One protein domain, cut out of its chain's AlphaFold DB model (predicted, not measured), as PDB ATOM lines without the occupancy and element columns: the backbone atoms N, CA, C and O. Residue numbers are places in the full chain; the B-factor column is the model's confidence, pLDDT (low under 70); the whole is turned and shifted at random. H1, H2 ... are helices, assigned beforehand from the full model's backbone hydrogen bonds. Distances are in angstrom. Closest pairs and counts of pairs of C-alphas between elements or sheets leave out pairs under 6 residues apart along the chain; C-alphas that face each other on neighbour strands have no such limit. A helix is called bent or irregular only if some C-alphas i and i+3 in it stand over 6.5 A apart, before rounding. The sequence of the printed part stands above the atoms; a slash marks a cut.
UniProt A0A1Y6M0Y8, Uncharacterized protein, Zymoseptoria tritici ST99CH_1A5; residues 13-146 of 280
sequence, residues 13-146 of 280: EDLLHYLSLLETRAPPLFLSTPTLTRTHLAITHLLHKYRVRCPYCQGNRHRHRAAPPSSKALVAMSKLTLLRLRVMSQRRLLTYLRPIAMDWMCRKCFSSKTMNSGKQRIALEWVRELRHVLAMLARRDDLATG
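What this domain is: This is residues 13 to 146 of the 280 residues of an uncharacterized protein of Zymoseptoria tritici ST99CH_1A5 (UniProt A0A1Y6M0Y8). One long helix, H7, makes the long axis of the model, and shorter helices are gathered along one side of it: H2, H4 and H5 pack on H7, H2 and H5 crossing it, and H3 packs on H2 and H5 on the side away from H7. H1 crosses H2, while the short H6 lies by the first residues of H7, and two long loops link H1 to H2 and H2 to H3. The printed part has 134 residues with seven named helices, H1 to H7 in order along the chain, and no named strand; the class is all helix. It is compact, with a radius of gyration of the C-alphas of 15.1 A, and elongated, spanning 51 by 29 by 27 A.

Where its parts are: H7, residues 113 to 144, is 47.0 A long from C-alpha 113 at (-42.451, 26.270, 21.012) to C-alpha 144 at (-22.443, -10.292, 42.690). It is irregular, with C-alphas 114 and 117 lying 8.1 A apart. H5, residues 90 to 103, is 19.7 A long; H2, residues 38 to 48, is 14.9 A. H1, residues 13 to 25, begins with C-alpha 13 at (-15.159, 0.038, 44.578) and is 18.7 A long. H3 is residues 72 to 78, 9.9 A; H4 is residues 82 to 86, 6.3 A; H6 is residues 107 to 111, 6.0 A.

How they stand to each other: H2 and H7 are the hubs, touching three helices each. With residues 126 to 137 alone H7 touches H2, at a steep tilt of 43 degrees, opposite ways; the closest C-alphas, of Ala 42 and Val 133, are 5.7 A apart. With residues 119 to 127 alone H7 touches H5, opposite ways at 67 degrees, steep but only just; the C-alphas of Arg 98 and Ala 123 come closest, 5.2 A. H4 touches H7, closest at C-alphas 86 and 134, 6.5 A. H3 touches H5, closest at C-alphas 73 and 96, 5.2 A, and H2, closest at C-alphas 40 and 78, 5.7 A. H1 touches H2 about perpendicular, at 81 degrees, with C-alphas 22 and 41 closest, 6.0 A. H6 is close to H7 but not clearly touching, C-alphas 109 and 115 being closest at 7.5 A. H3 and H7 are apart. Every O i to N i+4 pair is within hydrogen-bond range in H1, H2, H3, H4 and H6, against 7 of 10 in H5 and 26 of 28 in H7.

The domain as a whole: The C-alphas of Thr 114 and Gly 146 are the two farthest apart, 51.1 A. The printed part has no cut. The links H1 to H2, 12 residues, and H2 to H3, 23 residues, are long; the other four are tight. Mean pLDDT of the printed part is 71.2, and 57 residues are under 70, among them 59 to 71, 82 to 92 and 138 to 146.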
ATOM      1  N   GLU A  13     -14.876  -0.694  43.333       54.03
ATOM      2  CA  GLU A  13     -15.159   0.038  44.578       54.03
ATOM      3  C   GLU A  13     -15.807   1.415  44.339       54.03
ATOM      4  O   GLU A  13     -16.784   1.760  45.016       54.03
ATOM      5  N   ASP A  14     -15.351   2.166  43.331       58.97
ATOM      6  CA  ASP A  14     -15.935   3.462  42.949       58.97
ATOM      7  C   ASP A  14     -17.394   3.299  42.513       58.97
ATOM      8  O   ASP A  14     -18.277   4.097  42.854       58.97
ATOM      9  N   LEU A  15     -17.670   2.210  41.793       61.09
ATOM     10  CA  LEU A  15     -19.013   1.837  41.376       61.09
ATOM     11  C   LEU A  15     -19.920   1.554  42.585       61.09
ATOM     12  O   LEU A  15     -21.056   2.034  42.636       61.09
ATOM     13  N   LEU A  16     -19.445   0.795  43.574       64.88
ATOM     14  CA  LEU A  16     -20.219   0.477  44.780       64.88
ATOM     15  C   LEU A  16     -20.491   1.719  45.639       64.88
ATOM     16  O   LEU A  16     -21.613   1.895  46.138       64.88
ATOM     17  N   HIS A  17     -19.506   2.612  45.765       72.88
ATOM     18  CA  HIS A  17     -19.673   3.888  46.455       72.88
ATOM     19  C   HIS A  17     -20.736   4.757  45.770       72.88
ATOM     20  O   HIS A  17     -21.656   5.274  46.415       72.88
ATOM     21  N   TYR A  18     -20.672   4.852  44.441       73.81
ATOM     22  CA  TYR A  18     -21.643   5.598  43.653       73.81
ATOM     23  C   TYR A  18     -23.070   5.046  43.792       73.81
ATOM     24  O   TYR A  18     -24.030   5.805  43.932       73.81
ATOM     25  N   LEU A  19     -23.237   3.723  43.826       72.38
ATOM     26  CA  LEU A  19     -24.552   3.104  44.007       72.38
ATOM     27  C   LEU A  19     -25.130   3.350  45.404       72.38
ATOM     28  O   LEU A  19     -26.318   3.650  45.519       72.38
ATOM     29  N   SER A  20     -24.287   3.326  46.439       78.75
ATOM     30  CA  SER A  20     -24.681   3.696  47.807       78.75
ATOM     31  C   SER A  20     -25.170   5.149  47.867       78.75
ATOM     32  O   SER A  20     -26.191   5.473  48.480       78.75
ATOM     33  N   LEU A  21     -24.499   6.048  47.143       82.62
ATOM     34  CA  LEU A  21     -24.927   7.436  46.997       82.62
ATOM     35  C   LEU A  21     -26.292   7.556  46.296       82.62
ATOM     36  O   LEU A  21     -27.109   8.390  46.692       82.62
ATOM     37  N   LEU A  22     -26.575   6.741  45.277       82.12
ATOM     38  CA  LEU A  22     -27.895   6.720  44.636       82.12
ATOM     39  C   LEU A  22     -28.986   6.204  45.580       82.12
ATOM     40  O   LEU A  22     -30.069   6.790  45.622       82.12
ATOM     41  N   GLU A  23     -28.704   5.171  46.373       83.38
ATOM     42  CA  GLU A  23     -29.637   4.615  47.361       83.38
ATOM     43  C   GLU A  23     -30.060   5.669  48.395       83.38
ATOM     44  O   GLU A  23     -31.250   5.808  48.676       83.38
ATOM     45  N   THR A  24     -29.132   6.507  48.873       83.31
ATOM     46  CA  THR A  24     -29.464   7.617  49.795       83.31
ATOM     47  C   THR A  24     -30.274   8.748  49.144       83.31
ATOM     48  O   THR A  24     -30.950   9.517  49.829       83.31
ATOM     49  N   ARG A  25     -30.232   8.875  47.810       81.50
ATOM     50  CA  ARG A  25     -30.865   9.973  47.054       81.50
ATOM     51  C   ARG A  25     -32.197   9.608  46.410       81.50
ATOM     52  O   ARG A  25     -32.921  10.515  45.997       81.50
ATOM     53  N   ALA A  26     -32.526   8.325  46.346       81.06
ATOM     54  CA  ALA A  26     -33.773   7.812  45.793       81.06
ATOM     55  C   ALA A  26     -35.039   8.096  46.641       81.06
ATOM     56  O   ALA A  26     -36.071   8.395  46.037       81.06
ATOM     57  N   PRO A  27     -35.019   8.086  47.996       79.62
ATOM     58  CA  PRO A  27     -36.219   8.283  48.817       79.62
ATOM     59  C   PRO A  27     -37.070   9.525  48.481       79.62
ATOM     60  O   PRO A  27     -38.284   9.378  48.346       79.62
ATOM     61  N   PRO A  28     -36.505  10.733  48.254       76.00
ATOM     62  CA  PRO A  28     -37.312  11.901  47.891       76.00
ATOM     63  C   PRO A  28     -37.968  11.810  46.502       76.00
ATOM     64  O   PRO A  28     -38.848  12.615  46.201       76.00
ATOM     65  N   LEU A  29     -37.544  10.875  45.644       73.88
ATOM     66  CA  LEU A  29     -38.129  10.638  44.318       73.88
ATOM     67  C   LEU A  29     -39.233   9.571  44.352       73.88
ATOM     68  O   LEU A  29     -40.094   9.561  43.473       73.88
ATOM     69  N   PHE A  30     -39.226   8.696  45.362       78.69
ATOM     70  CA  PHE A  30     -40.085   7.513  45.451       78.69
ATOM     71  C   PHE A  30     -40.688   7.356  46.854       78.69
ATOM     72  O   PHE A  30     -40.556   6.317  47.495       78.69
ATOM     73  N   LEU A  31     -41.367   8.407  47.323       69.38
ATOM     74  CA  LEU A  31     -41.887   8.546  48.694       69.38
ATOM     75  C   LEU A  31     -42.812   7.406  49.162       69.38
ATOM     76  O   LEU A  31     -42.989   7.220  50.360       69.38
ATOM     77  N   SER A  32     -43.421   6.662  48.235       67.12
ATOM     78  CA  SER A  32     -44.382   5.588  48.526       67.12
ATOM     79  C   SER A  32     -43.824   4.179  48.311       67.12
ATOM     80  O   SER A  32     -44.588   3.215  48.367       67.12
ATOM     81  N   THR A  33     -42.524   4.036  48.034       66.88
ATOM     82  CA  THR A  33     -41.926   2.742  47.694       66.88
ATOM     83  C   THR A  33     -41.139   2.176  48.884       66.88
ATOM     84  O   THR A  33     -40.111   2.746  49.244       66.88
ATOM     85  N   PRO A  34     -41.562   1.039  49.475       63.16
ATOM     86  CA  PRO A  34     -40.910   0.463  50.656       63.16
ATOM     87  C   PRO A  34     -39.545  -0.176  50.353       63.16
ATOM     88  O   PRO A  34     -38.708  -0.290  51.240       63.16
ATOM     89  N   THR A  35     -39.302  -0.577  49.102       77.56
ATOM     90  CA  THR A  35     -38.046  -1.206  48.664       77.56
ATOM     91  C   THR A  35     -37.602  -0.648  47.319       77.56
ATOM     92  O   THR A  35     -38.307  -0.785  46.315       77.56
ATOM     93  N   LEU A  36     -36.414  -0.049  47.282       82.12
ATOM     94  CA  LEU A  36     -35.816   0.459  46.051       82.12
ATOM     95  C   LEU A  36     -35.347  -0.706  45.171       82.12
ATOM     96  O   LEU A  36     -34.565  -1.550  45.595       82.12
ATOM     97  N   THR A  37     -35.812  -0.743  43.924       84.31
ATOM     98  CA  THR A  37     -35.317  -1.696  42.913       84.31
ATOM     99  C   THR A  37     -34.172  -1.083  42.105       84.31
ATOM    100  O   THR A  37     -33.976   0.131  42.101       84.31
ATOM    101  N   ARG A  38     -33.444  -1.891  41.325       81.38
ATOM    102  CA  ARG A  38     -32.392  -1.378  40.425       81.38
ATOM    103  C   ARG A  38     -32.911  -0.378  39.395       81.38
ATOM    104  O   ARG A  38     -32.216   0.572  39.062       81.38
ATOM    105  N   THR A  39     -34.163  -0.515  38.975       83.31
ATOM    106  CA  THR A  39     -34.830   0.495  38.153       83.31
ATOM    107  C   THR A  39     -34.949   1.840  38.876       83.31
ATOM    108  O   THR A  39     -34.720   2.882  38.266       83.31
ATOM    109  N   HIS A  40     -35.236   1.840  40.182       86.56
ATOM    110  CA  HIS A  40     -35.263   3.068  40.980       86.56
ATOM    111  C   HIS A  40     -33.878   3.717  41.043       86.56
ATOM    112  O   HIS A  40     -33.779   4.936  40.925       86.56
ATOM    113  N   LEU A  41     -32.808   2.926  41.154       86.00
ATOM    114  CA  LEU A  41     -31.436   3.446  41.117       86.00
ATOM    115  C   LEU A  41     -31.082   4.023  39.741       86.00
ATOM    116  O   LEU A  41     -30.564   5.133  39.674       86.00
ATOM    117  N   ALA A  42     -31.452   3.341  38.651       84.38
ATOM    118  CA  ALA A  42     -31.222   3.820  37.284       84.38
ATOM    119  C   ALA A  42     -31.898   5.170  37.015       84.38
ATOM    120  O   ALA A  42     -31.314   6.087  36.440       84.38
ATOM    121  N   ILE A  43     -33.138   5.306  37.480       85.88
ATOM    122  CA  ILE A  43     -33.891   6.552  37.379       85.88
ATOM    123  C   ILE A  43     -33.297   7.617  38.312       85.88
ATOM    124  O   ILE A  43     -33.179   8.775  37.925       85.88
ATOM    125  N   THR A  44     -32.879   7.246  39.526       85.69
ATOM    126  CA  THR A  44     -32.247   8.182  40.470       85.69
ATOM    127  C   THR A  44     -30.956   8.754  39.902       85.69
ATOM    128  O   THR A  44     -30.764   9.962  40.000       85.69
ATOM    129  N   HIS A  45     -30.115   7.936  39.258       84.62
ATOM    130  CA  HIS A  45     -28.922   8.387  38.530       84.62
ATOM    131  C   HIS A  45     -29.273   9.475  37.524       84.62
ATOM    132  O   HIS A  45     -28.751  10.589  37.595       84.62
ATOM    133  N   LEU A  46     -30.214   9.153  36.632       81.56
ATOM    134  CA  LEU A  46     -30.635  10.037  35.554       81.56
ATOM    135  C   LEU A  46     -31.083  11.392  36.108       81.56
ATOM    136  O   LEU A  46     -30.686  12.442  35.616       81.56
ATOM    137  N   LEU A  47     -31.875  11.375  37.178       80.06
ATOM    138  CA  LEU A  47     -32.440  12.580  37.775       80.06
ATOM    139  C   LEU A  47     -31.464  13.321  38.688       80.06
ATOM    140  O   LEU A  47     -31.627  14.527  38.905       80.06
ATOM    141  N   HIS A  48     -30.457  12.631  39.223       76.44
ATOM    142  CA  HIS A  48     -29.497  13.209  40.149       76.44
ATOM    143  C   HIS A  48     -28.691  14.333  39.484       76.44
ATOM    144  O   HIS A  48     -28.614  15.433  40.043       76.44
ATOM    145  N   LYS A  49     -28.200  14.100  38.257       69.00
ATOM    146  CA  LYS A  49     -27.437  15.074  37.449       69.00
ATOM    147  C   LYS A  49     -28.202  16.386  37.216       69.00
ATOM    148  O   LYS A  49     -27.601  17.457  37.170       69.00
ATOM    149  N   TYR A  50     -29.534  16.328  37.150       68.44
ATOM    150  CA  TYR A  50     -30.394  17.474  36.819       68.44
ATOM    151  C   TYR A  50     -31.242  17.974  38.005       68.44
ATOM    152  O   TYR A  50     -32.170  18.772  37.840       68.44
ATOM    153  N   ARG A  51     -30.939  17.546  39.239       67.56
ATOM    154  CA  ARG A  51     -31.744  17.892  40.428       67.56
ATOM    155  C   ARG A  51     -31.767  19.393  40.747       67.56
ATOM    156  O   ARG A  51     -32.723  19.864  41.353       67.56
ATOM    157  N   VAL A  52     -30.748  20.147  40.342       68.19
ATOM    158  CA  VAL A  52     -30.580  21.572  40.698       68.19
ATOM    159  C   VAL A  52     -30.579  22.526  39.503       68.19
ATOM    160  O   VAL A  52     -30.732  23.733  39.690       68.19
ATOM    161  N   ARG A  53     -30.482  22.005  38.276       75.38
ATOM    162  CA  ARG A  53     -30.367  22.796  37.043       75.38
ATOM    163  C   ARG A  53     -31.448  22.410  36.040       75.38
ATOM    164  O   ARG A  53     -31.913  21.273  36.030       75.38
ATOM    165  N   CYS A  54     -31.841  23.356  35.195       78.94
ATOM    166  CA  CYS A  54     -32.659  23.058  34.021       78.94
ATOM    167  C   CYS A  54     -31.842  22.184  33.047       78.94
ATOM    168  O   CYS A  54     -30.749  22.609  32.681       78.94
ATOM    169  N   PRO A  55     -32.334  21.023  32.571       76.06
ATOM    170  CA  PRO A  55     -31.599  20.194  31.615       76.06
ATOM    171  C   PRO A  55     -31.398  20.898  30.266       76.06
ATOM    172  O   PRO A  55     -30.487  20.546  29.534       76.06
ATOM    173  N   TYR A  56     -32.216  21.911  29.954       78.06
ATOM    174  CA  TYR A  56     -32.104  22.685  28.721       78.06
ATOM    175  C   TYR A  56     -31.116  23.852  28.834       78.06
ATOM    176  O   TYR A  56     -30.109  23.887  28.144       78.06
ATOM    177  N   CYS A  57     -31.393  24.830  29.702       79.62
ATOM    178  CA  CYS A  57     -30.582  26.051  29.787       79.62
ATOM    179  C   CYS A  57     -29.481  26.002  30.853       79.62
ATOM    180  O   CYS A  57     -28.813  27.008  31.065       79.62
ATOM    181  N   GLN A  58     -29.356  24.893  31.589       75.31
ATOM    182  CA  GLN A  58     -28.399  24.673  32.683       75.31
ATOM    183  C   GLN A  58     -28.438  25.688  33.847       75.31
ATOM    184  O   GLN A  58     -27.718  25.527  34.830       75.31
ATOM    185  N   GLY A  59     -29.321  26.690  33.800       68.94
ATOM    186  CA  GLY A  59     -29.507  27.679  34.858       68.94
ATOM    187  C   GLY A  59     -30.165  27.117  36.123       68.94
ATOM    188  O   GLY A  59     -30.820  26.068  36.105       68.94
ATOM    189  N   ASN A  60     -30.019  27.856  37.226       62.25
ATOM    190  CA  ASN A  60     -30.631  27.529  38.515       62.25
ATOM    191  C   ASN A  60     -32.166  27.573  38.450       62.25
ATOM    192  O   ASN A  60     -32.761  28.404  37.757       62.25
ATOM    193  N   ARG A  61     -32.815  26.696  39.227       61.38
ATOM    194  CA  ARG A  61     -34.281  26.492  39.313       61.38
ATOM    195  C   ARG A  61     -35.094  27.674  39.876       61.38
ATOM    196  O   ARG A  61     -36.207  27.466  40.350       61.38
ATOM    197  N   HIS A  62     -34.600  28.907  39.797       52.09
ATOM    198  CA  HIS A  62     -35.055  30.073  40.572       52.09
ATOM    199  C   HIS A  62     -36.543  30.460  40.455       52.09
ATOM    200  O   HIS A  62     -36.977  31.357  41.167       52.09
ATOM    201  N   ARG A  63     -37.358  29.813  39.606       52.53
ATOM    202  CA  ARG A  63     -38.809  30.079  39.501       52.53
ATOM    203  C   ARG A  63     -39.696  28.851  39.251       52.53
ATOM    204  O   ARG A  63     -40.751  28.992  38.630       52.53
ATOM    205  N   HIS A  64     -39.318  27.656  39.711       51.09
ATOM    206  CA  HIS A  64     -40.221  26.499  39.636       51.09
ATOM    207  C   HIS A  64     -40.862  26.138  40.968       51.09
ATOM    208  O   HIS A  64     -40.183  26.012  41.982       51.09
ATOM    209  N   ARG A  65     -42.195  25.978  40.939       42.97
ATOM    210  CA  ARG A  65     -42.997  25.474  42.060       42.97
ATOM    211  C   ARG A  65     -42.384  24.149  42.512       42.97
ATOM    212  O   ARG A  65     -42.238  23.238  41.704       42.97
ATOM    213  N   ALA A  66     -42.050  24.078  43.795       39.53
ATOM    214  CA  ALA A  66     -41.477  22.937  44.493       39.53
ATOM    215  C   ALA A  66     -42.471  21.768  44.644       39.53
ATOM    216  O   ALA A  66     -42.714  21.295  45.748       39.53
ATOM    217  N   ALA A  67     -43.083  21.314  43.552       46.34
ATOM    218  CA  ALA A  67     -43.757  20.027  43.548       46.34
ATOM    219  C   ALA A  67     -42.733  18.972  43.105       46.34
ATOM    220  O   ALA A  67     -42.114  19.146  42.049       46.34
ATOM    221  N   PRO A  68     -42.510  17.902  43.890       49.72
ATOM    222  CA  PRO A  68     -41.741  16.768  43.412       49.72
ATOM    223  C   PRO A  68     -42.415  16.215  42.149       49.72
ATOM    224  O   PRO A  68     -43.618  16.406  41.947       49.72
ATOM    225  N   PRO A  69     -41.647  15.555  41.280       53.53
ATOM    226  CA  PRO A  69     -42.136  15.046  40.010       53.53
ATOM    227  C   PRO A  69     -43.238  14.008  40.231       53.53
ATOM    228  O   PRO A  69     -42.985  12.818  40.371       53.53
ATOM    229  N   SER A  70     -44.490  14.453  40.210       53.97
ATOM    230  CA  SER A  70     -45.681  13.596  40.167       53.97
ATOM    231  C   SER A  70     -45.931  13.051  38.756       53.97
ATOM    232  O   SER A  70     -47.057  12.718  38.384       53.97
ATOM    233  N   SER A  71     -44.871  12.962  37.950       64.50
ATOM    234  CA  SER A  71     -44.938  12.466  36.589       64.50
ATOM    235  C   SER A  71     -45.448  11.032  36.629       64.50
ATOM    236  O   SER A  71     -44.753  10.121  37.086       64.50
ATOM    237  N   LYS A  72     -46.664  10.800  36.125       71.94
ATOM    238  CA  LYS A  72     -47.197   9.442  35.927       71.94
ATOM    239  C   LYS A  72     -46.198   8.573  35.148       71.94
ATOM    240  O   LYS A  72     -46.117   7.375  35.400       71.94
ATOM    241  N   ALA A  73     -45.399   9.186  34.267       75.75
ATOM    242  CA  ALA A  73     -44.317   8.538  33.534       75.75
ATOM    243  C   ALA A  73     -43.187   8.034  34.446       75.75
ATOM    244  O   ALA A  73     -42.742   6.904  34.268       75.75
ATOM    245  N   LEU A  74     -42.770   8.811  35.454       81.25
ATOM    246  CA  LEU A  74     -41.757   8.407  36.436       81.25
ATOM    247  C   LEU A  74     -42.217   7.179  37.230       81.25
ATOM    248  O   LEU A  74     -41.499   6.184  37.328       81.25
ATOM    249  N   VAL A  75     -43.454   7.223  37.736       78.94
ATOM    250  CA  VAL A  75     -44.059   6.106  38.473       78.94
ATOM    251  C   VAL A  75     -44.216   4.881  37.570       78.94
ATOM    252  O   VAL A  75     -43.854   3.776  37.967       78.94
ATOM    253  N   ALA A  76     -44.706   5.048  36.341       81.44
ATOM    254  CA  ALA A  76     -44.865   3.943  35.398       81.44
ATOM    255  C   ALA A  76     -43.519   3.301  35.026       81.44
ATOM    256  O   ALA A  76     -43.418   2.078  34.981       81.44
ATOM    257  N   MET A  77     -42.479   4.113  34.829       83.81
ATOM    258  CA  MET A  77     -41.135   3.636  34.522       83.81
ATOM    259  C   MET A  77     -40.504   2.898  35.711       83.81
ATOM    260  O   MET A  77     -39.887   1.856  35.511       83.81
ATOM    261  N   SER A  78     -40.720   3.370  36.946       83.00
ATOM    262  CA  SER A  78     -40.205   2.728  38.170       83.00
ATOM    263  C   SER A  78     -40.731   1.304  38.404       83.00
ATOM    264  O   SER A  78     -40.056   0.482  39.021       83.00
ATOM    265  N   LYS A  79     -41.911   0.988  37.851       82.88
ATOM    266  CA  LYS A  79     -42.540  -0.342  37.911       82.88
ATOM    267  C   LYS A  79     -41.958  -1.340  36.905       82.88
ATOM    268  O   LYS A  79     -42.288  -2.522  36.964       82.88
ATOM    269  N   LEU A  80     -41.138  -0.890  35.954       79.44
ATOM    270  CA  LEU A  80     -40.525  -1.767  34.960       79.44
ATOM    271  C   LEU A  80     -39.313  -2.488  35.557       79.44
ATOM    272  O   LEU A  80     -38.567  -1.927  36.357       79.44
ATOM    273  N   THR A  81     -39.087  -3.734  35.140       74.38
ATOM    274  CA  THR A  81     -37.866  -4.463  35.506       74.38
ATOM    275  C   THR A  81     -36.663  -3.911  34.744       74.38
ATOM    276  O   THR A  81     -36.807  -3.380  33.639       74.38
ATOM    277  N   LEU A  82     -35.462  -4.085  35.307       67.56
ATOM    278  CA  LEU A  82     -34.204  -3.696  34.661       67.56
ATOM    279  C   LEU A  82     -34.086  -4.320  33.260       67.56
ATOM    280  O   LEU A  82     -33.786  -3.629  32.290       67.56
ATOM    281  N   LEU A  83     -34.414  -5.613  33.142       64.50
ATOM    282  CA  LEU A  83     -34.430  -6.336  31.870       64.50
ATOM    283  C   LEU A  83     -35.392  -5.694  30.863       64.50
ATOM    284  O   LEU A  83     -35.020  -5.465  29.716       64.50
ATOM    285  N   ARG A  84     -36.612  -5.354  31.298       63.16
ATOM    286  CA  ARG A  84     -37.622  -4.753  30.423       63.16
ATOM    287  C   ARG A  84     -37.175  -3.390  29.908       63.16
ATOM    288  O   ARG A  84     -37.371  -3.113  28.733       63.16
ATOM    289  N   LEU A  85     -36.525  -2.577  30.740       64.38
ATOM    290  CA  LEU A  85     -35.949  -1.304  30.304       64.38
ATOM    291  C   LEU A  85     -34.784  -1.483  29.323       64.38
ATOM    292  O   LEU A  85     -34.679  -0.715  28.370       64.38
ATOM    293  N   ARG A  86     -33.939  -2.504  29.517       60.25
ATOM    294  CA  ARG A  86     -32.790  -2.785  28.638       60.25
ATOM    295  C   ARG A  86     -33.207  -3.141  27.214       60.25
ATOM    296  O   ARG A  86     -32.559  -2.675  26.283       60.25
ATOM    297  N   VAL A  87     -34.265  -3.938  27.058       53.75
ATOM    298  CA  VAL A  87     -34.735  -4.436  25.749       53.75
ATOM    299  C   VAL A  87     -35.746  -3.509  25.069       53.75
ATOM    300  O   VAL A  87     -36.199  -3.778  23.957       53.75
ATOM    301  N   MET A  88     -36.150  -2.419  25.725       58.75
ATOM    302  CA  MET A  88     -37.103  -1.478  25.147       58.75
ATOM    303  C   MET A  88     -36.477  -0.667  24.008       58.75
ATOM    304  O   MET A  88     -35.369  -0.133  24.106       58.75
ATOM    305  N   SER A  89     -37.245  -0.525  22.926       55.03
ATOM    306  CA  SER A  89     -36.855   0.320  21.801       55.03
ATOM    307  C   SER A  89     -36.678   1.773  22.243       55.03
ATOM    308  O   SER A  89     -37.328   2.244  23.179       55.03
ATOM    309  N   GLN A  90     -35.830   2.512  21.527       62.31
ATOM    310  CA  GLN A  90     -35.601   3.936  21.783       62.31
ATOM    311  C   GLN A  90     -36.912   4.725  21.765       62.31
ATOM    312  O   GLN A  90     -37.174   5.498  22.680       62.31
ATOM    313  N   ARG A  91     -37.783   4.450  20.783       60.56
ATOM    314  CA  ARG A  91     -39.124   5.045  20.690       60.56
ATOM    315  C   ARG A  91     -39.921   4.842  21.975       60.56
ATOM    316  O   ARG A  91     -40.504   5.787  22.494       60.56
ATOM    317  N   ARG A  92     -39.914   3.622  22.516       64.62
ATOM    318  CA  ARG A  92     -40.663   3.289  23.730       64.62
ATOM    319  C   ARG A  92     -40.008   3.831  24.998       64.62
ATOM    320  O   ARG A  92     -40.715   4.041  25.967       64.62
ATOM    321  N   LEU A  93     -38.697   4.061  25.021       72.25
ATOM    322  CA  LEU A  93     -38.034   4.752  26.132       72.25
ATOM    323  C   LEU A  93     -38.328   6.256  26.104       72.25
ATOM    324  O   LEU A  93     -38.628   6.844  27.142       72.25
ATOM    325  N   LEU A  94     -38.343   6.868  24.916       71.62
ATOM    326  CA  LEU A  94     -38.670   8.282  24.732       71.62
ATOM    327  C   LEU A  94     -40.074   8.637  25.232       71.62
ATOM    328  O   LEU A  94     -40.246   9.715  25.798       71.62
ATOM    329  N   THR A  95     -41.061   7.740  25.105       76.94
ATOM    330  CA  THR A  95     -42.416   7.986  25.636       76.94
ATOM    331  C   THR A  95     -42.445   8.154  27.157       76.94
ATOM    332  O   THR A  95     -43.320   8.849  27.664       76.94
ATOM    333  N   TYR A  96     -41.500   7.550  27.889       82.00
ATOM    334  CA  TYR A  96     -41.361   7.759  29.337       82.00
ATOM    335  C   TYR A  96     -40.463   8.952  29.646       82.00
ATOM    336  O   TYR A  96     -40.809   9.783  30.479       82.00
ATOM    337  N   LEU A  97     -39.318   9.052  28.974       81.94
ATOM    338  CA  LEU A  97     -38.283  10.020  29.325       81.94
ATOM    339  C   LEU A  97     -38.612  11.450  28.905       81.94
ATOM    340  O   LEU A  97     -38.226  12.374  29.612       81.94
ATOM    341  N   ARG A  98     -39.344  11.659  27.805       80.06
ATOM    342  CA  ARG A  98     -39.690  13.010  27.342       80.06
ATOM    343  C   ARG A  98     -40.563  13.763  28.360       80.06
ATOM    344  O   ARG A  98     -40.158  14.862  28.731       80.06
ATOM    345  N   PRO A  99     -41.675  13.210  28.885       79.19
ATOM    346  CA  PRO A  99     -42.424  13.857  29.968       79.19
ATOM    347  C   PRO A  99     -41.571  14.138  31.212       79.19
ATOM    348  O   PRO A  99     -41.628  15.236  31.757       79.19
ATOM    349  N   ILE A 100     -40.721  13.186  31.615       81.25
ATOM    350  CA  ILE A 100     -39.860  13.335  32.798       81.25
ATOM    351  C   ILE A 100     -38.823  14.449  32.580       81.25
ATOM    352  O   ILE A 100     -38.634  15.290  33.449       81.25
ATOM    353  N   ALA A 101     -38.175  14.520  31.416       78.81
ATOM    354  CA  ALA A 101     -37.213  15.579  31.106       78.81
ATOM    355  C   ALA A 101     -37.871  16.967  31.116       78.81
ATOM    356  O   ALA A 101     -37.296  17.931  31.625       78.81
ATOM    357  N   MET A 102     -39.096  17.060  30.592       77.69
ATOM    358  CA  MET A 102     -39.872  18.299  30.544       77.69
ATOM    359  C   MET A 102     -40.265  18.800  31.937       77.69
ATOM    360  O   MET A 102     -40.170  20.002  32.183       77.69
ATOM    361  N   ASP A 103     -40.604  17.901  32.865       77.75
ATOM    362  CA  ASP A 103     -40.899  18.244  34.265       77.75
ATOM    363  C   ASP A 103     -39.695  18.893  34.985       77.75
ATOM    364  O   ASP A 103     -39.856  19.624  35.964       77.75
ATOM    365  N   TRP A 104     -38.472  18.667  34.487       77.56
ATOM    366  CA  TRP A 104     -37.236  19.238  35.032       77.56
ATOM    367  C   TRP A 104     -36.782  20.520  34.320       77.56
ATOM    368  O   TRP A 104     -35.871  21.199  34.805       77.56
ATOM    369  N   MET A 105     -37.399  20.891  33.195       80.19
ATOM    370  CA  MET A 105     -37.100  22.136  32.479       80.19
ATOM    371  C   MET A 105     -37.682  23.341  33.193       80.19
ATOM    372  O   MET A 105     -38.780  23.260  33.720       80.19
ATOM    373  N   CYS A 106     -37.005  24.495  33.160       79.06
ATOM    374  CA  CYS A 106     -37.568  25.748  33.665       79.06
ATOM    375  C   CYS A 106     -38.823  26.163  32.869       79.06
ATOM    376  O   CYS A 106     -38.944  25.819  31.695       79.06
ATOM    377  N   ARG A 107     -39.741  26.940  33.472       78.00
ATOM    378  CA  ARG A 107     -41.004  27.352  32.814       78.00
ATOM    379  C   ARG A 107     -40.780  27.950  31.427       78.00
ATOM    380  O   ARG A 107     -41.503  27.607  30.504       78.00
ATOM    381  N   LYS A 108     -39.741  28.782  31.289       79.75
ATOM    382  CA  LYS A 108     -39.361  29.436  30.031       79.75
ATOM    383  C   LYS A 108     -38.954  28.427  28.948       79.75
ATOM    384  O   LYS A 108     -39.386  28.553  27.810       79.75
ATOM    385  N   CYS A 109     -38.150  27.420  29.294       79.56
ATOM    386  CA  CYS A 109     -37.744  26.367  28.356       79.56
ATOM    387  C   CYS A 109     -38.901  25.413  28.038       79.56
ATOM    388  O   CYS A 109     -39.051  24.996  26.894       79.56
ATOM    389  N   PHE A 110     -39.745  25.106  29.027       78.69
ATOM    390  CA  PHE A 110     -40.927  24.270  28.839       78.69
ATOM    391  C   PHE A 110     -41.929  24.910  27.866       78.69
ATOM    392  O   PHE A 110     -42.331  24.261  26.903       78.69
ATOM    393  N   SER A 111     -42.280  26.187  28.062       75.31
ATOM    394  CA  SER A 111     -43.293  26.888  27.258       75.31
ATOM    395  C   SER A 111     -42.817  27.301  25.862       75.31
ATOM    396  O   SER A 111     -43.631  27.694  25.033       75.31
ATOM    397  N   SER A 112     -41.512  27.244  25.587       75.56
ATOM    398  CA  SER A 112     -40.965  27.662  24.296       75.56
ATOM    399  C   SER A 112     -41.300  26.655  23.188       75.56
ATOM    400  O   SER A 112     -40.820  25.516  23.219       75.56
ATOM    401  N   LYS A 113     -42.107  27.073  22.202       67.88
ATOM    402  CA  LYS A 113     -42.451  26.270  21.012       67.88
ATOM    403  C   LYS A 113     -41.284  26.156  20.019       67.88
ATOM    404  O   LYS A 113     -41.116  25.120  19.391       67.88
ATOM    405  N   THR A 114     -40.401  27.154  19.965       60.00
ATOM    406  CA  THR A 114     -39.241  27.196  19.049       60.00
ATOM    407  C   THR A 114     -38.108  26.236  19.427       60.00
ATOM    408  O   THR A 114     -37.085  26.181  18.754       60.00
ATOM    409  N   MET A 115     -38.262  25.472  20.513       62.34
ATOM    410  CA  MET A 115     -37.204  24.627  21.080       62.34
ATOM    411  C   MET A 115     -37.533  23.131  21.053       62.34
ATOM    412  O   MET A 115     -36.912  22.352  21.778       62.34
ATOM    413  N   ASN A 116     -38.489  22.710  20.220       68.44
ATOM    414  CA  ASN A 116     -38.912  21.310  20.116       68.44
ATOM    415  C   ASN A 116     -37.765  20.360  19.732       68.44
ATOM    416  O   ASN A 116     -37.609  19.316  20.368       68.44
ATOM    417  N   SER A 117     -36.895  20.750  18.795       65.94
ATOM    418  CA  SER A 117     -35.713  19.966  18.406       65.94
ATOM    419  C   SER A 117     -34.712  19.790  19.557       65.94
ATOM    420  O   SER A 117     -34.202  18.695  19.789       65.94
ATOM    421  N   GLY A 118     -34.475  20.839  20.347       64.31
ATOM    422  CA  GLY A 118     -33.589  20.772  21.512       64.31
ATOM    423  C   GLY A 118     -34.178  19.956  22.671       64.31
ATOM    424  O   GLY A 118     -33.459  19.206  23.326       64.31
ATOM    425  N   LYS A 119     -35.498  20.020  22.891       70.88
ATOM    426  CA  LYS A 119     -36.195  19.153  23.861       70.88
ATOM    427  C   LYS A 119     -36.082  17.677  23.474       70.88
ATOM    428  O   LYS A 119     -35.840  16.833  24.334       70.88
ATOM    429  N   GLN A 120     -36.214  17.381  22.182       70.69
ATOM    430  CA  GLN A 120     -36.024  16.036  21.646       70.69
ATOM    431  C   GLN A 120     -34.577  15.557  21.829       70.69
ATOM    432  O   GLN A 120     -34.366  14.422  22.251       70.69
ATOM    433  N   ARG A 121     -33.583  16.426  21.594       69.25
ATOM    434  CA  ARG A 121     -32.161  16.122  21.820       69.25
ATOM    435  C   ARG A 121     -31.873  15.724  23.269       69.25
ATOM    436  O   ARG A 121     -31.245  14.699  23.496       69.25
ATOM    437  N   ILE A 122     -32.405  16.468  24.238       75.00
ATOM    438  CA  ILE A 122     -32.248  16.156  25.671       75.00
ATOM    439  C   ILE A 122     -32.884  14.810  26.018       75.00
ATOM    440  O   ILE A 122     -32.287  14.006  26.728       75.00
ATOM    441  N   ALA A 123     -34.085  14.530  25.505       75.38
ATOM    442  CA  ALA A 123     -34.737  13.246  25.748       75.38
ATOM    443  C   ALA A 123     -33.928  12.072  25.165       75.38
ATOM    444  O   ALA A 123     -33.861  11.013  25.784       75.38
ATOM    445  N   LEU A 124     -33.289  12.260  24.006       66.56
ATOM    446  CA  LEU A 124     -32.384  11.277  23.404       66.56
ATOM    447  C   LEU A 124     -31.098  11.090  24.220       66.56
ATOM    448  O   LEU A 124     -30.693   9.952  24.445       66.56
ATOM    449  N   GLU A 125     -30.494  12.172  24.715       71.69
ATOM    450  CA  GLU A 125     -29.352  12.109  25.638       71.69
ATOM    451  C   GLU A 125     -29.724  11.315  26.898       71.69
ATOM    452  O   GLU A 125     -28.995  10.419  27.316       71.69
ATOM    453  N   TRP A 126     -30.919  11.549  27.444       81.06
ATOM    454  CA  TRP A 126     -31.425  10.809  28.599       81.06
ATOM    455  C   TRP A 126     -31.666   9.325  28.297       81.06
ATOM    456  O   TRP A 126     -31.488   8.494  29.185       81.06
ATOM    457  N   VAL A 127     -32.045   8.957  27.065       72.69
ATOM    458  CA  VAL A 127     -32.116   7.543  26.649       72.69
ATOM    459  C   VAL A 127     -30.725   6.913  26.666       72.69
ATOM    460  O   VAL A 127     -30.579   5.804  27.182       72.69
ATOM    461  N   ARG A 128     -29.717   7.600  26.110       63.41
ATOM    462  CA  ARG A 128     -28.325   7.118  26.081       63.41
ATOM    463  C   ARG A 128     -27.802   6.910  27.503       63.41
ATOM    464  O   ARG A 128     -27.366   5.811  27.841       63.41
ATOM    465  N   GLU A 129     -27.970   7.919  28.352       72.88
ATOM    466  CA  GLU A 129     -27.560   7.885  29.756       72.88
ATOM    467  C   GLU A 129     -28.278   6.772  30.530       72.88
ATOM    468  O   GLU A 129     -27.653   5.980  31.232       72.88
ATOM    469  N   LEU A 130     -29.596   6.633  30.355       77.31
ATOM    470  CA  LEU A 130     -30.350   5.555  30.989       77.31
ATOM    471  C   LEU A 130     -29.791   4.184  30.593       77.31
ATOM    472  O   LEU A 130     -29.599   3.327  31.453       77.31
ATOM    473  N   ARG A 131     -29.536   3.950  29.303       67.81
ATOM    474  CA  ARG A 131     -29.010   2.660  28.837       67.81
ATOM    475  C   ARG A 131     -27.629   2.359  29.401       67.81
ATOM    476  O   ARG A 131     -27.377   1.206  29.753       67.81
ATOM    477  N   HIS A 132     -26.782   3.376  29.530       65.38
ATOM    478  CA  HIS A 132     -25.483   3.263  30.182       65.38
ATOM    479  C   HIS A 132     -25.627   2.761  31.627       65.38
ATOM    480  O   HIS A 132     -25.030   1.753  32.007       65.38
ATOM    481  N   VAL A 133     -26.507   3.389  32.409       73.38
ATOM    482  CA  VAL A 133     -26.732   3.025  33.816       73.38
ATOM    483  C   VAL A 133     -27.367   1.646  33.960       73.38
ATOM    484  O   VAL A 133     -26.995   0.874  34.839       73.38
ATOM    485  N   LEU A 134     -28.308   1.291  33.083       72.62
ATOM    486  CA  LEU A 134     -28.913  -0.041  33.087       72.62
ATOM    487  C   LEU A 134     -27.876  -1.142  32.829       72.62
ATOM    488  O   LEU A 134     -27.978  -2.218  33.416       72.62
ATOM    489  N   ALA A 135     -26.895  -0.885  31.960       65.56
ATOM    490  CA  ALA A 135     -25.812  -1.824  31.694       65.56
ATOM    491  C   ALA A 135     -24.851  -1.943  32.884       65.56
ATOM    492  O   ALA A 135     -24.523  -3.053  33.293       65.56
ATOM    493  N   MET A 136     -24.470  -0.813  33.482       70.50
ATOM    494  CA  MET A 136     -23.668  -0.765  34.707       70.50
ATOM    495  C   MET A 136     -24.325  -1.563  35.849       70.50
ATOM    496  O   MET A 136     -23.685  -2.397  36.487       70.50
ATOM    497  N   LEU A 137     -25.625  -1.355  36.080       71.50
ATOM    498  CA  LEU A 137     -26.377  -2.056  37.122       71.50
ATOM    499  C   LEU A 137     -26.506  -3.557  36.858       71.50
ATOM    500  O   LEU A 137     -26.462  -4.331  37.809       71.50
ATOM    501  N   ALA A 138     -26.653  -3.957  35.593       69.50
ATOM    502  CA  ALA A 138     -26.667  -5.365  35.213       69.50
ATOM    503  C   ALA A 138     -25.302  -6.026  35.452       69.50
ATOM    504  O   ALA A 138     -25.249  -7.089  36.057       69.50
ATOM    505  N   ARG A 139     -24.200  -5.355  35.084       63.19
ATOM    506  CA  ARG A 139     -22.837  -5.845  35.341       63.19
ATOM    507  C   ARG A 139     -22.594  -6.092  36.832       63.19
ATOM    508  O   ARG A 139     -21.984  -7.094  37.185       63.19
ATOM    509  N   ARG A 140     -23.098  -5.221  37.717       67.19
ATOM    510  CA  ARG A 140     -23.039  -5.450  39.172       67.19
ATOM    511  C   ARG A 140     -23.750  -6.741  39.585       67.19
ATOM    512  O   ARG A 140     -23.256  -7.429  40.470       67.19
ATOM    513  N   ASP A 141     -24.908  -7.040  39.002       67.00
ATOM    514  CA  ASP A 141     -25.674  -8.241  39.355       67.00
ATOM    515  C   ASP A 141     -24.943  -9.513  38.905       67.00
ATOM    516  O   ASP A 141     -24.866 -10.486  39.658       67.00
ATOM    517  N   ASP A 142     -24.312  -9.463  37.734       60.53
ATOM    518  CA  ASP A 142     -23.491 -10.558  37.213       60.53
ATOM    519  C   ASP A 142     -22.245 -10.792  38.096       60.53
ATOM    520  O   ASP A 142     -21.934 -11.927  38.463       60.53
ATOM    521  N   LEU A 143     -21.572  -9.714  38.526       58.75
ATOM    522  CA  LEU A 143     -20.428  -9.789  39.445       58.75
ATOM    523  C   LEU A 143     -20.828 -10.325  40.828       58.75
ATOM    524  O   LEU A 143     -20.142 -11.183  41.380       58.75
ATOM    525  N   ALA A 144     -21.956  -9.867  41.376       62.94
ATOM    526  CA  ALA A 144     -22.443 -10.292  42.690       62.94
ATOM    527  C   ALA A 144     -22.875 -11.769  42.729       62.94
ATOM    528  O   ALA A 144     -22.873 -12.383  43.793       62.94
ATOM    529  N   THR A 145     -23.247 -12.342  41.582       62.28
ATOM    530  CA  THR A 145     -23.657 -13.750  41.458       62.28
ATOM    531  C   THR A 145     -22.505 -14.689  41.092       62.28
ATOM    532  O   THR A 145     -22.723 -15.890  40.938       62.28
ATOM    533  N   GLY A 146     -21.273 -14.177  40.978       51.22
ATOM    534  CA  GLY A 146     -20.098 -14.980  40.630       51.22
ATOM    535  C   GLY A 146     -20.081 -15.463  39.176       51.22
ATOM    536  O   GLY A 146     -19.272 -16.324  38.825       51.22
TER     537      GLY A 146